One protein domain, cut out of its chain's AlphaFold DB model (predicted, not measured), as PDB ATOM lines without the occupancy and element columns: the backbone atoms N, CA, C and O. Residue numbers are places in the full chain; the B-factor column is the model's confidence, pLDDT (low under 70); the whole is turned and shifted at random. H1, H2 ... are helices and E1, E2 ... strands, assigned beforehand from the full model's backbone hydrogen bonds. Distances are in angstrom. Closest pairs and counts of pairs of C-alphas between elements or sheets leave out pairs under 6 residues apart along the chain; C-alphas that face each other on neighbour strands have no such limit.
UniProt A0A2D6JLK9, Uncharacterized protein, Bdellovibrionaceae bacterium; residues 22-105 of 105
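What this domain is: This is residues 22 to 105 of the 105 residues of an uncharacterized protein of Bdellovibrionaceae bacterium (UniProt A0A2D6JLK9). A twisted sheet of five strands curls round one long helix, H2, which packs in its hollow, while the short helix H1 sits by the edge strand E1. E3 and E4 both bend sharply, and E4 and E5 make the side of the sheet with the most contacts to H2. The printed part has 84 residues, with elements in the order E1 H1 H2 E2 E3 E4 E5; the sheet's order is E1 E2 E3 E4 E5, mixed, and the class is mixed, helices and strands. The whole is compact, with a radius of gyration of the C-alphas of 11.8 A, and spans 35 by 25 by 24 A.

Where its parts are: The longest strand by residues is E4, residues 83 to 94, 29.5 A long, which bends by 68 degrees at residue 89. E3, residues 70 to 80, is 27.1 A long and bends by 68 degrees at residue 74. E2, residues 56 to 62, spans 19.0 A, and E5, residues 99 to 104, spans 16.6 A, ending with C-alpha 104 at (36.234, 36.138, -20.584). E1, residues 22 to 25, spans 10.0 A and begins with C-alpha 22 at (25.690, 48.851, -30.800). H2, residues 33 to 48, is 22.5 A long, with C-alpha 33 at (30.075, 59.593, -27.725). H1, residues 28 to 31, is 5.5 A long.

How they stand to each other: E2 E3 E4 E5 form a meander, each strand the antiparallel neighbour of the one before, and its three successive pairs are hairpins. Between E2 and E3, N 59 and O 77 are 2.9 A apart; between E3 and E4, N 73 and O 90 are 2.8 A apart; between E4 and E5, N 93 and O 100 are 2.8 A apart. The edge strand E1 is parallel to E2 at 5 degrees, with N 24 and O 60 2.9 A apart. E1, H1 H2 and E2 make a strand-helix-strand unit, two parallel neighbour strands with helices between, whose crossover is left-handed. H2 is on the sheet, in two layers, helix on one face; its closest C-alphas to E5 are those of Ala 42 and Ser 100, 5.1 A, and to E4 those of Ile 39 and Phe 92, 6.5 A. H1 only grazes the sheet, and is close to but not clearly touching H2, with the C-alphas of Leu 30 and Lys 36 closest at 5.2 A. Every O i to N i+4 pair of H2 is within hydrogen-bond range; H1 is too short for such a pair. E1 and E5 are apart.

The domain as a whole: The C-alphas farthest apart, those of Phe 68 and Glu 81, are 35.6 A apart. The printed part has no cut and no long link. Its mean pLDDT is 94.2, and residue 105, the chain's last, is the one residue under 70.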
ATOM      1  N   VAL A  22      26.832  48.430 -31.618       96.31
ATOM      2  CA  VAL A  22      25.690  48.851 -30.800       96.31
ATOM      3  C   VAL A  22      25.954  48.487 -29.347       96.31
ATOM      4  O   VAL A  22      26.315  47.356 -29.037       96.31
ATOM      5  N   ILE A  23      25.716  49.440 -28.446       97.62
ATOM      6  CA  ILE A  23      25.823  49.230 -27.002       97.62
ATOM      7  C   ILE A  23      24.448  49.436 -26.379       97.62
ATOM      8  O   ILE A  23      23.786  50.442 -26.640       97.62
ATOM      9  N   LYS A  24      24.033  48.487 -25.543       97.94
ATOM     10  CA  LYS A  24      22.904  48.626 -24.621       97.94
ATOM     11  C   LYS A  24      23.445  48.628 -23.203       97.94
ATOM     12  O   LYS A  24      24.199  47.734 -22.824       97.94
ATOM     13  N   SER A  25      23.070  49.625 -22.417       97.75
ATOM     14  CA  SER A  25      23.574  49.750 -21.057       97.75
ATOM     15  C   SER A  25      22.549  50.376 -20.116       97.75
ATOM     16  O   SER A  25      21.775  51.266 -20.478       97.75
ATOM     17  N   ILE A  26      22.597  49.946 -18.856       96.81
ATOM     18  CA  ILE A  26      21.995  50.675 -17.734       96.81
ATOM     19  C   ILE A  26      22.677  52.037 -17.498       96.81
ATOM     20  O   ILE A  26      22.070  52.934 -16.916       96.81
ATOM     21  N   TYR A  27      23.908  52.217 -17.987       95.75
ATOM     22  CA  TYR A  27      24.676  53.456 -17.947       95.75
ATOM     23  C   TYR A  27      24.563  54.185 -19.293       95.75
ATOM     24  O   TYR A  27      25.256  53.873 -20.261       95.75
ATOM     25  N   LYS A  28      23.655  55.163 -19.381       95.38
ATOM     26  CA  LYS A  28      23.317  55.823 -20.657       95.38
ATOM     27  C   LYS A  28      24.465  56.573 -21.323       95.38
ATOM     28  O   LYS A  28      24.456  56.732 -22.539       95.38
ATOM     29  N   ASP A  29      25.464  56.982 -20.554       94.88
ATOM     30  CA  ASP A  29      26.690  57.584 -21.071       94.88
ATOM     31  C   ASP A  29      27.530  56.613 -21.918       94.88
ATOM     32  O   ASP A  29      28.263  57.071 -22.786       94.88
ATOM     33  N   LEU A  30      27.387  55.294 -21.736       96.56
ATOM     34  CA  LEU A  30      28.109  54.287 -22.524       96.56
ATOM     35  C   LEU A  30      27.482  54.026 -23.903       96.56
ATOM     36  O   LEU A  30      28.121  53.434 -24.764       96.56
ATOM     37  N   GLU A  31      26.238  54.456 -24.139       96.75
ATOM     38  CA  GLU A  31      25.521  54.208 -25.400       96.75
ATOM     39  C   GLU A  31      25.856  55.241 -26.498       96.75
ATOM     40  O   GLU A  31      25.352  55.136 -27.618       96.75
ATOM     41  N   SER A  32      26.683  56.258 -26.211       94.56
ATOM     42  CA  SER A  32      27.025  57.316 -27.173       94.56
ATOM     43  C   SER A  32      28.372  57.997 -26.890       94.56
ATOM     44  O   SER A  32      28.967  57.815 -25.831       94.56
ATOM     45  N   GLY A  33      28.851  58.796 -27.852       93.19
ATOM     46  CA  GLY A  33      30.075  59.593 -27.725       93.19
ATOM     47  C   GLY A  33      31.338  58.763 -27.487       93.19
ATOM     48  O   GLY A  33      31.411  57.595 -27.863       93.19
ATOM     49  N   ILE A  34      32.316  59.375 -26.813       92.81
ATOM     50  CA  ILE A  34      33.665  58.815 -26.642       92.81
ATOM     51  C   ILE A  34      33.680  57.471 -25.898       92.81
ATOM     52  O   ILE A  34      34.505  56.613 -26.188       92.81
ATOM     53  N   TYR A  35      32.758  57.248 -24.954       93.19
ATOM     54  CA  TYR A  35      32.686  55.963 -24.254       93.19
ATOM     55  C   TYR A  35      32.234  54.848 -25.185       93.19
ATOM     56  O   TYR A  35      32.828  53.772 -25.168       93.19
ATOM     57  N   LYS A  36      31.222  55.113 -26.022       95.75
ATOM     58  CA  LYS A  36      30.793  54.151 -27.033       95.75
ATOM     59  C   LYS A  36      31.930  53.839 -27.997       95.75
ATOM     60  O   LYS A  36      32.215  52.669 -28.214       95.75
ATOM     61  N   GLU A  37      32.572  54.869 -28.544       94.81
ATOM     62  CA  GLU A  37      33.688  54.728 -29.488       94.81
ATOM     63  C   GLU A  37      34.797  53.849 -28.896       94.81
ATOM     64  O   GLU A  37      35.126  52.809 -29.464       94.81
ATOM     65  N   ASN A  38      35.259  54.172 -27.684       95.50
ATOM     66  CA  ASN A  38      36.311  53.416 -27.011       95.50
ATOM     67  C   ASN A  38      35.924  51.956 -26.732       95.50
ATOM     68  O   ASN A  38      36.748  51.064 -26.923       95.50
ATOM     69  N   ILE A  39      34.695  51.692 -26.272       97.19
ATOM     70  CA  ILE A  39      34.239  50.318 -26.015       97.19
ATOM     71  C   ILE A  39      34.184  49.530 -27.326       97.19
ATOM     72  O   ILE A  39      34.622  48.381 -27.367       97.19
ATOM     73  N   CYS A  40      33.663  50.135 -28.393       96.75
ATOM     74  CA  CYS A  40      33.529  49.499 -29.697       96.75
ATOM     75  C   CYS A  40      34.889  49.167 -30.320       96.75
ATOM     76  O   CYS A  40      35.108  48.024 -30.720       96.75
ATOM     77  N   GLU A  41      35.817  50.124 -30.352       95.88
ATOM     78  CA  GLU A  41      37.161  49.930 -30.904       95.88
ATOM     79  C   GLU A  41      37.974  48.926 -30.082       95.88
ATOM     80  O   GLU A  41      38.569  48.005 -30.640       95.88
ATOM     81  N   ALA A  42      37.947  49.040 -28.750       97.25
ATOM     82  CA  ALA A  42      38.662  48.109 -27.883       97.25
ATOM     83  C   ALA A  42      38.083  46.687 -27.962       97.25
ATOM     84  O   ALA A  42      38.840  45.718 -27.913       97.25
ATOM     85  N   SER A  43      36.762  46.545 -28.132       97.75
ATOM     86  CA  SER A  43      36.124  45.240 -28.355       97.75
ATOM     87  C   SER A  43      36.521  44.649 -29.703       97.75
ATOM     88  O   SER A  43      36.900  43.481 -29.761       97.75
ATOM     89  N   LEU A  44      36.489  45.446 -30.777       97.12
ATOM     90  CA  LEU A  44      36.931  45.011 -32.101       97.12
ATOM     91  C   LEU A  44      38.382  44.527 -32.056       97.12
ATOM     92  O   LEU A  44      38.684  43.435 -32.546       97.12
ATOM     93  N   TYR A  45      39.263  45.304 -31.429       97.00
ATOM     94  CA  TYR A  45      40.669  44.957 -31.305       97.00
ATOM     95  C   TYR A  45      40.869  43.675 -30.495       97.00
ATOM     96  O   TYR A  45      41.592  42.783 -30.934       97.00
ATOM     97  N   ALA A  46      40.186  43.525 -29.358       97.19
ATOM     98  CA  ALA A  46      40.279  42.315 -28.546       97.19
ATOM     99  C   ALA A  46      39.794  41.059 -29.293       97.19
ATOM    100  O   ALA A  46      40.357  39.980 -29.118       97.19
ATOM    101  N   LEU A  47      38.764  41.198 -30.131       95.94
ATOM    102  CA  LEU A  47      38.159  40.090 -30.872       95.94
ATOM    103  C   LEU A  47      38.921  39.712 -32.149       95.94
ATOM    104  O   LEU A  47      38.909  38.549 -32.546       95.94
ATOM    105  N   THR A  48      39.540  40.686 -32.819       94.81
ATOM    106  CA  THR A  48      40.047  40.513 -34.195       94.81
ATOM    107  C   THR A  48      41.484  40.992 -34.410       94.81
ATOM    108  O   THR A  48      42.094  40.665 -35.427       94.81
ATOM    109  N   GLY A  49      42.025  41.797 -33.494       95.38
ATOM    110  CA  GLY A  49      43.277  42.535 -33.670       95.38
ATOM    111  C   GLY A  49      43.184  43.730 -34.629       95.38
ATOM    112  O   GLY A  49      44.205  44.354 -34.918       95.38
ATOM    113  N   GLN A  50      41.994  44.056 -35.145       93.56
ATOM    114  CA  GLN A  50      41.773  45.175 -36.063       93.56
ATOM    115  C   GLN A  50      41.451  46.466 -35.307       93.56
ATOM    116  O   GLN A  50      40.862  46.448 -34.232       93.56
ATOM    117  N   THR A  51      41.815  47.602 -35.901       90.00
ATOM    118  CA  THR A  51      41.530  48.943 -35.360       90.00
ATOM    119  C   THR A  51      40.396  49.655 -36.096       90.00
ATOM    120  O   THR A  51      40.073  50.789 -35.769       90.00
ATOM    121  N   GLN A  52      39.839  49.041 -37.142       90.75
ATOM    122  CA  GLN A  52      38.770  49.603 -37.966       90.75
ATOM    123  C   GLN A  52      37.836  48.488 -38.411       90.75
ATOM    124  O   GLN A  52      38.295  47.401 -38.767       90.75
ATOM    125  N   PHE A  53      36.538  48.775 -38.402       91.12
ATOM    126  CA  PHE A  53      35.521  47.860 -38.891       91.12
ATOM    127  C   PHE A  53      35.646  47.679 -40.408       91.12
ATOM    128  O   PHE A  53      35.886  48.613 -41.171       91.12
ATOM    129  N   SER A  54      35.494  46.436 -40.837       89.50
ATOM    130  CA  SER A  54      35.559  45.977 -42.219       89.50
ATOM    131  C   SER A  54      34.557  44.831 -42.410       89.50
ATOM    132  O   SER A  54      34.929  43.713 -42.774       89.50
ATOM    133  N   GLY A  55      33.280  45.105 -42.133       88.44
ATOM    134  CA  GLY A  55      32.187  44.129 -42.253       88.44
ATOM    135  C   GLY A  55      31.885  43.326 -40.981       88.44
ATOM    136  O   GLY A  55      31.082  42.394 -41.040       88.44
ATOM    137  N   GLN A  56      32.513  43.674 -39.851       92.62
ATOM    138  CA  GLN A  56      32.119  43.199 -38.524       92.62
ATOM    139  C   GLN A  56      30.920  44.006 -38.014       92.62
ATOM    140  O   GLN A  56      30.865  45.225 -38.172       92.62
ATOM    141  N   GLU A  57      30.009  43.328 -37.332       94.44
ATOM    142  CA  GLU A  57      28.947  43.933 -36.533       94.44
ATOM    143  C   GLU A  57      29.104  43.454 -35.090       94.44
ATOM    144  O   GLU A  57      29.196  42.250 -34.850       94.44
ATOM    145  N   ILE A  58      29.148  44.378 -34.129       96.19
ATOM    146  CA  ILE A  58      29.324  44.071 -32.708       96.19
ATOM    147  C   ILE A  58      28.110  44.559 -31.905       96.19
ATOM    148  O   ILE A  58      27.691  45.712 -32.002       96.19
ATOM    149  N   SER A  59      27.554  43.695 -31.060       96.88
ATOM    150  CA  SER A  59      26.508  44.034 -30.090       96.88
ATOM    151  C   SER A  59      27.022  43.805 -28.675       96.88
ATOM    152  O   SER A  59      27.470  42.708 -28.343       96.88
ATOM    153  N   ILE A  60      26.953  44.833 -27.830       98.38
ATOM    154  CA  ILE A  60      27.501  44.811 -26.470       98.38
ATOM    155  C   ILE A  60      26.410  45.155 -25.464       98.38
ATOM    156  O   ILE A  60      25.693  46.148 -25.606       98.38
ATOM    157  N   GLU A  61      26.324  44.365 -24.400       98.44
ATOM    158  CA  GLU A  61      25.578  44.707 -23.197       98.44
ATOM    159  C   GLU A  61      26.558  45.081 -22.085       98.44
ATOM    160  O   GLU A  61      27.350  44.252 -21.648       98.44
ATOM    161  N   ALA A  62      26.497  46.325 -21.613       97.50
ATOM    162  CA  ALA A  62      27.312  46.827 -20.505       97.50
ATOM    163  C   ALA A  62      26.430  47.028 -19.267       97.50
ATOM    164  O   ALA A  62      26.204  48.155 -18.820       97.50
ATOM    165  N   ASN A  63      25.845  45.934 -18.777       97.38
ATOM    166  CA  ASN A  63      24.878  45.943 -17.673       97.38
ATOM    167  C   ASN A  63      25.464  45.452 -16.341       97.38
ATOM    168  O   ASN A  63      24.727  45.320 -15.364       97.38
ATOM    169  N   GLY A  64      26.762  45.148 -16.308       96.00
ATOM    170  CA  GLY A  64      27.422  44.594 -15.134       96.00
ATOM    171  C   GLY A  64      27.952  45.661 -14.177       96.00
ATOM    172  O   GLY A  64      27.576  46.842 -14.226       96.00
ATOM    173  N   ALA A  65      28.829  45.232 -13.272       96.69
ATOM    174  CA  ALA A  65      29.451  46.131 -12.308       96.69
ATOM    175  C   ALA A  65      30.280  47.221 -13.012       96.69
ATOM    176  O   ALA A  65      30.963  46.958 -14.003       96.69
ATOM    177  N   ARG A  66      30.225  48.450 -12.487       96.44
ATOM    178  CA  ARG A  66      31.036  49.583 -12.949       96.44
ATOM    179  C   ARG A  66      31.923  50.078 -11.817       96.44
ATOM    180  O   ARG A  66      31.421  50.506 -10.777       96.44
ATOM    181  N   GLY A  67      33.230  50.016 -12.029       95.06
ATOM    182  CA  GLY A  67      34.238  50.635 -11.189       95.06
ATOM    183  C   GLY A  67      34.602  52.041 -11.664       95.06
ATOM    184  O   GLY A  67      33.938  52.656 -12.500       95.06
ATOM    185  N   PHE A  68      35.691  52.570 -11.106       93.75
ATOM    186  CA  PHE A  68      36.202  53.893 -11.475       93.75
ATOM    187  C   PHE A  68      36.833  53.910 -12.880       93.75
ATOM    188  O   PHE A  68      36.737  54.911 -13.587       93.75
ATOM    189  N   TYR A  69      37.457  52.795 -13.273       94.62
ATOM    190  CA  TYR A  69      38.208  52.625 -14.524       94.62
ATOM    191  C   TYR A  69      37.777  51.383 -15.309       94.62
ATOM    192  O   TYR A  69      38.478  50.950 -16.222       94.62
ATOM    193  N   ASP A  70      36.662  50.766 -14.924       96.88
ATOM    194  CA  ASP A  70      36.188  49.545 -15.554       96.88
ATOM    195  C   ASP A  70      34.665  49.440 -15.582       96.88
ATOM    196  O   ASP A  70      33.940  50.044 -14.786       96.88
ATOM    197  N   VAL A  71      34.178  48.686 -16.563       97.75
ATOM    198  CA  VAL A  71      32.789  48.253 -16.643       97.75
ATOM    199  C   VAL A  71      32.743  46.844 -17.206       97.75
ATOM    200  O   VAL A  71      33.403  46.509 -18.192       97.75
ATOM    201  N   GLU A  72      31.951  46.007 -16.559       98.25
ATOM    202  CA  GLU A  72      31.670  44.662 -17.023       98.25
ATOM    203  C   GLU A  72      30.723  44.701 -18.234       98.25
ATOM    204  O   GLU A  72      29.607  45.234 -18.188       98.25
ATOM    205  N   LEU A  73      31.196  44.100 -19.324       98.31
ATOM    206  CA  LEU A  73      30.450  43.839 -20.545       98.31
ATOM    207  C   LEU A  73      29.810  42.457 -20.399       98.31
ATOM    208  O   LEU A  73      30.434  41.432 -20.676       98.31
ATOM    209  N   THR A  74      28.569  42.429 -19.920       98.19
ATOM    210  CA  THR A  74      27.813  41.203 -19.624       98.19
ATOM    211  C   THR A  74      27.528  40.363 -20.862       98.19
ATOM    212  O   THR A  74      27.267  39.169 -20.735       98.19
ATOM    213  N   LYS A  75      27.573  40.978 -22.048       98.12
ATOM    214  CA  LYS A  75      27.460  40.291 -23.331       98.12
ATOM    215  C   LYS A  75      28.262  41.023 -24.400       98.12
ATOM    216  O   LYS A  75      28.201  42.248 -24.472       98.12
ATOM    217  N   ILE A  76      28.970  40.278 -25.233       98.19
ATOM    218  CA  ILE A  76      29.638  40.746 -26.446       98.19
ATOM    219  C   ILE A  76      29.341  39.712 -27.525       98.19
ATOM    220  O   ILE A  76      29.711  38.547 -27.386       98.19
ATOM    221  N   GLU A  77      28.679  40.138 -28.589       96.75
ATOM    222  CA  GLU A  77      28.413  39.332 -29.776       96.75
ATOM    223  C   GLU A  77      29.065  39.993 -30.977       96.75
ATOM    224  O   GLU A  77      28.975  41.211 -31.129       96.75
ATOM    225  N   MET A  78      29.704  39.195 -31.827       95.25
ATOM    226  CA  MET A  78      30.241  39.663 -33.097       95.25
ATOM    227  C   MET A  78      29.774  38.763 -34.230       95.25
ATOM    228  O   MET A  78      29.896  37.535 -34.161       95.25
ATOM    229  N   ALA A  79      29.312  39.399 -35.300       93.50
ATOM    230  CA  ALA A  79      29.040  38.764 -36.573       93.50
ATOM    231  C   ALA A  79      29.955  39.325 -37.668       93.50
ATOM    232  O   ALA A  79      30.321  40.497 -37.643       93.50
ATOM    233  N   VAL A  80      30.308  38.486 -38.642       89.56
ATOM    234  CA  VAL A  80      30.984  38.892 -39.883       89.56
ATOM    235  C   VAL A  80      30.134  38.433 -41.051       89.56
ATOM    236  O   VAL A  80      29.795  37.252 -41.146       89.56
ATOM    237  N   GLU A  81      29.758  39.375 -41.917       84.38
ATOM    238  CA  GLU A  81      28.883  39.107 -43.069       84.38
ATOM    239  C   GLU A  81      27.579  38.378 -42.670       84.38
ATOM    240  O   GLU A  81      27.079  37.508 -43.383       84.38
ATOM    241  N   GLY A  82      27.039  38.706 -41.490       75.94
ATOM    242  CA  GLY A  82      25.812  38.113 -40.949       75.94
ATOM    243  C   GLY A  82      25.969  36.737 -40.288       75.94
ATOM    244  O   GLY A  82      24.973  36.180 -39.832       75.94
ATOM    245  N   ASN A  83      27.185  36.190 -40.198       78.12
ATOM    246  CA  ASN A  83      27.457  34.957 -39.455       78.12
ATOM    247  C   ASN A  83      27.997  35.290 -38.064       78.12
ATOM    248  O   ASN A  83      29.031  35.949 -37.960       78.12
ATOM    249  N   GLU A  84      27.331  34.819 -37.006       85.75
ATOM    250  CA  GLU A  84      27.854  34.925 -35.640       85.75
ATOM    251  C   GLU A  84      29.149  34.116 -35.518       85.75
ATOM    252  O   GLU A  84      29.189  32.927 -35.840       85.75
ATOM    253  N   ILE A  85      30.212  34.773 -35.063       91.00
ATOM    254  CA  ILE A  85      31.537  34.164 -34.899       91.00
ATOM    255  C   ILE A  85      32.045  34.234 -33.459       91.00
ATOM    256  O   ILE A  85      32.988  33.526 -33.111       91.00
ATOM    257  N   TYR A  86      31.423  35.061 -32.616       92.50
ATOM    258  CA  TYR A  86      31.746  35.155 -31.198       92.50
ATOM    259  C   TYR A  86      30.511  35.524 -30.378       92.50
ATOM    260  O   TYR A  86      29.760  36.425 -30.755       92.50
ATOM    261  N   SER A  87      30.371  34.881 -29.221       95.44
ATOM    262  CA  SER A  87      29.431  35.246 -28.165       95.44
ATOM    263  C   SER A  87      30.103  34.989 -26.820       95.44
ATOM    264  O   SER A  87      30.585  33.886 -26.560       95.44
ATOM    265  N   GLY A  88      30.187  36.012 -25.978       96.62
ATOM    266  CA  GLY A  88      30.867  35.919 -24.691       96.62
ATOM    267  C   GLY A  88      30.660  37.157 -23.839       96.62
ATOM    268  O   GLY A  88      29.691  37.895 -24.011       96.62
ATOM    269  N   LYS A  89      31.583  37.395 -22.912       98.00
ATOM    270  CA  LYS A  89      31.567  38.546 -21.998       98.00
ATOM    271  C   LYS A  89      32.979  39.107 -21.839       98.00
ATOM    272  O   LYS A  89      33.943  38.545 -22.361       98.00
ATOM    273  N   GLY A  90      33.115  40.209 -21.113       98.06
ATOM    274  CA  GLY A  90      34.425  40.767 -20.809       98.06
ATOM    275  C   GLY A  90      34.369  41.957 -19.869       98.06
ATOM    276  O   GLY A  90      33.331  42.281 -19.297       98.06
ATOM    277  N   VAL A  91      35.505  42.626 -19.724       98.19
ATOM    278  CA  VAL A  91      35.612  43.870 -18.959       98.19
ATOM    279  C   VAL A  91      36.272  44.915 -19.837       98.19
ATOM    280  O   VAL A  91      37.396  44.711 -20.302       98.19
ATOM    281  N   PHE A  92      35.580  46.031 -20.047       98.00
ATOM    282  CA  PHE A  92      36.182  47.223 -20.619       98.00
ATOM    283  C   PHE A  92      36.920  47.976 -19.519       98.00
ATOM    284  O   PHE A  92      36.355  48.232 -18.458       98.00
ATOM    285  N   LYS A  93      38.175  48.329 -19.782       97.38
ATOM    286  CA  LYS A  93      39.021  49.132 -18.910       97.38
ATOM    287  C   LYS A  93      39.397  50.416 -19.630       97.38
ATOM    288  O   LYS A  93      39.876  50.366 -20.761       97.38
ATOM    289  N   TRP A  94      39.225  51.547 -18.958       93.44
ATOM    290  CA  TRP A  94      39.734  52.837 -19.407       93.44
ATOM    291  C   TRP A  94      40.640  53.391 -18.318       93.44
ATOM    292  O   TRP A  94      40.203  53.638 -17.199       93.44
ATOM    293  N   ASN A  95      41.916  53.578 -18.620       88.25
ATOM    294  CA  ASN A  95      42.809  54.376 -17.789       88.25
ATOM    295  C   ASN A  95      43.277  55.598 -18.612       88.25
ATOM    296  O   ASN A  95      42.958  55.690 -19.798       88.25
ATOM    297  N   PRO A  96      43.957  56.588 -18.007       81.81
ATOM    298  CA  PRO A  96      44.388  57.788 -18.729       81.81
ATOM    299  C   PRO A  96      45.308  57.528 -19.932       81.81
ATOM    300  O   PRO A  96      45.403  58.391 -20.801       81.81
ATOM    301  N   ASP A  97      45.970  56.372 -19.969       85.19
ATOM    302  CA  ASP A  97      47.000  56.047 -20.953       85.19
ATOM    303  C   ASP A  97      46.483  55.108 -22.059       85.19
ATOM    304  O   ASP A  97      47.006  55.122 -23.173       85.19
ATOM    305  N   GLU A  98      45.464  54.292 -21.773       90.19
ATOM    306  CA  GLU A  98      45.009  53.200 -22.630       90.19
ATOM    307  C   GLU A  98      43.558  52.766 -22.339       90.19
ATOM    308  O   GLU A  98      43.069  52.760 -21.201       90.19
ATOM    309  N   THR A  99      42.879  52.320 -23.396       94.81
ATOM    310  CA  THR A  99      41.600  51.611 -23.339       94.81
ATOM    311  C   THR A  99      41.773  50.174 -23.823       94.81
ATOM    312  O   THR A  99      42.460  49.911 -24.805       94.81
ATOM    313  N   SER A 100      41.160  49.211 -23.134       97.19
ATOM    314  CA  SER A 100      41.233  47.798 -23.526       97.19
ATOM    315  C   SER A 100      39.981  47.023 -23.127       97.19
ATOM    316  O   SER A 100      39.281  47.382 -22.181       97.19
ATOM    317  N   VAL A 101      39.708  45.934 -23.846       98.06
ATOM    318  CA  VAL A 101      38.714  44.929 -23.459       98.06
ATOM    319  C   VAL A 101      39.429  43.618 -23.193       98.06
ATOM    320  O   VAL A 101      40.195  43.134 -24.021       98.06
ATOM    321  N   ILE A 102      39.161  43.033 -22.029       97.69
ATOM    322  CA  ILE A 102      39.642  41.700 -21.670       97.69
ATOM    323  C   ILE A 102      38.460  40.744 -21.787       97.69
ATOM    324  O   ILE A 102      37.512  40.834 -21.004       97.69
ATOM    325  N   LEU A 103      38.509  39.855 -22.781       97.62
ATOM    326  CA  LEU A 103      37.489  38.831 -23.006       97.62
ATOM    327  C   LEU A 103      37.526  37.782 -21.889       97.62
ATOM    328  O   LEU A 103      38.569  37.516 -21.291       97.62
ATOM    329  N   SER A 104      36.375  37.202 -21.578       93.62
ATOM    330  CA  SER A 104      36.234  36.138 -20.584       93.62
ATOM    331  C   SER A 104      35.352  35.021 -21.130       93.62
ATOM    332  O   SER A 104      34.362  35.301 -21.810       93.62
ATOM    333  N   GLU A 105      35.711  33.781 -20.795       68.31
ATOM    334  CA  GLU A 105      34.931  32.567 -21.086       68.31
ATOM    335  C   GLU A 105      33.613  32.517 -20.293       68.31
ATOM    336  O   GLU A 105      33.586  32.898 -19.092       68.31
TER     337      GLU A 105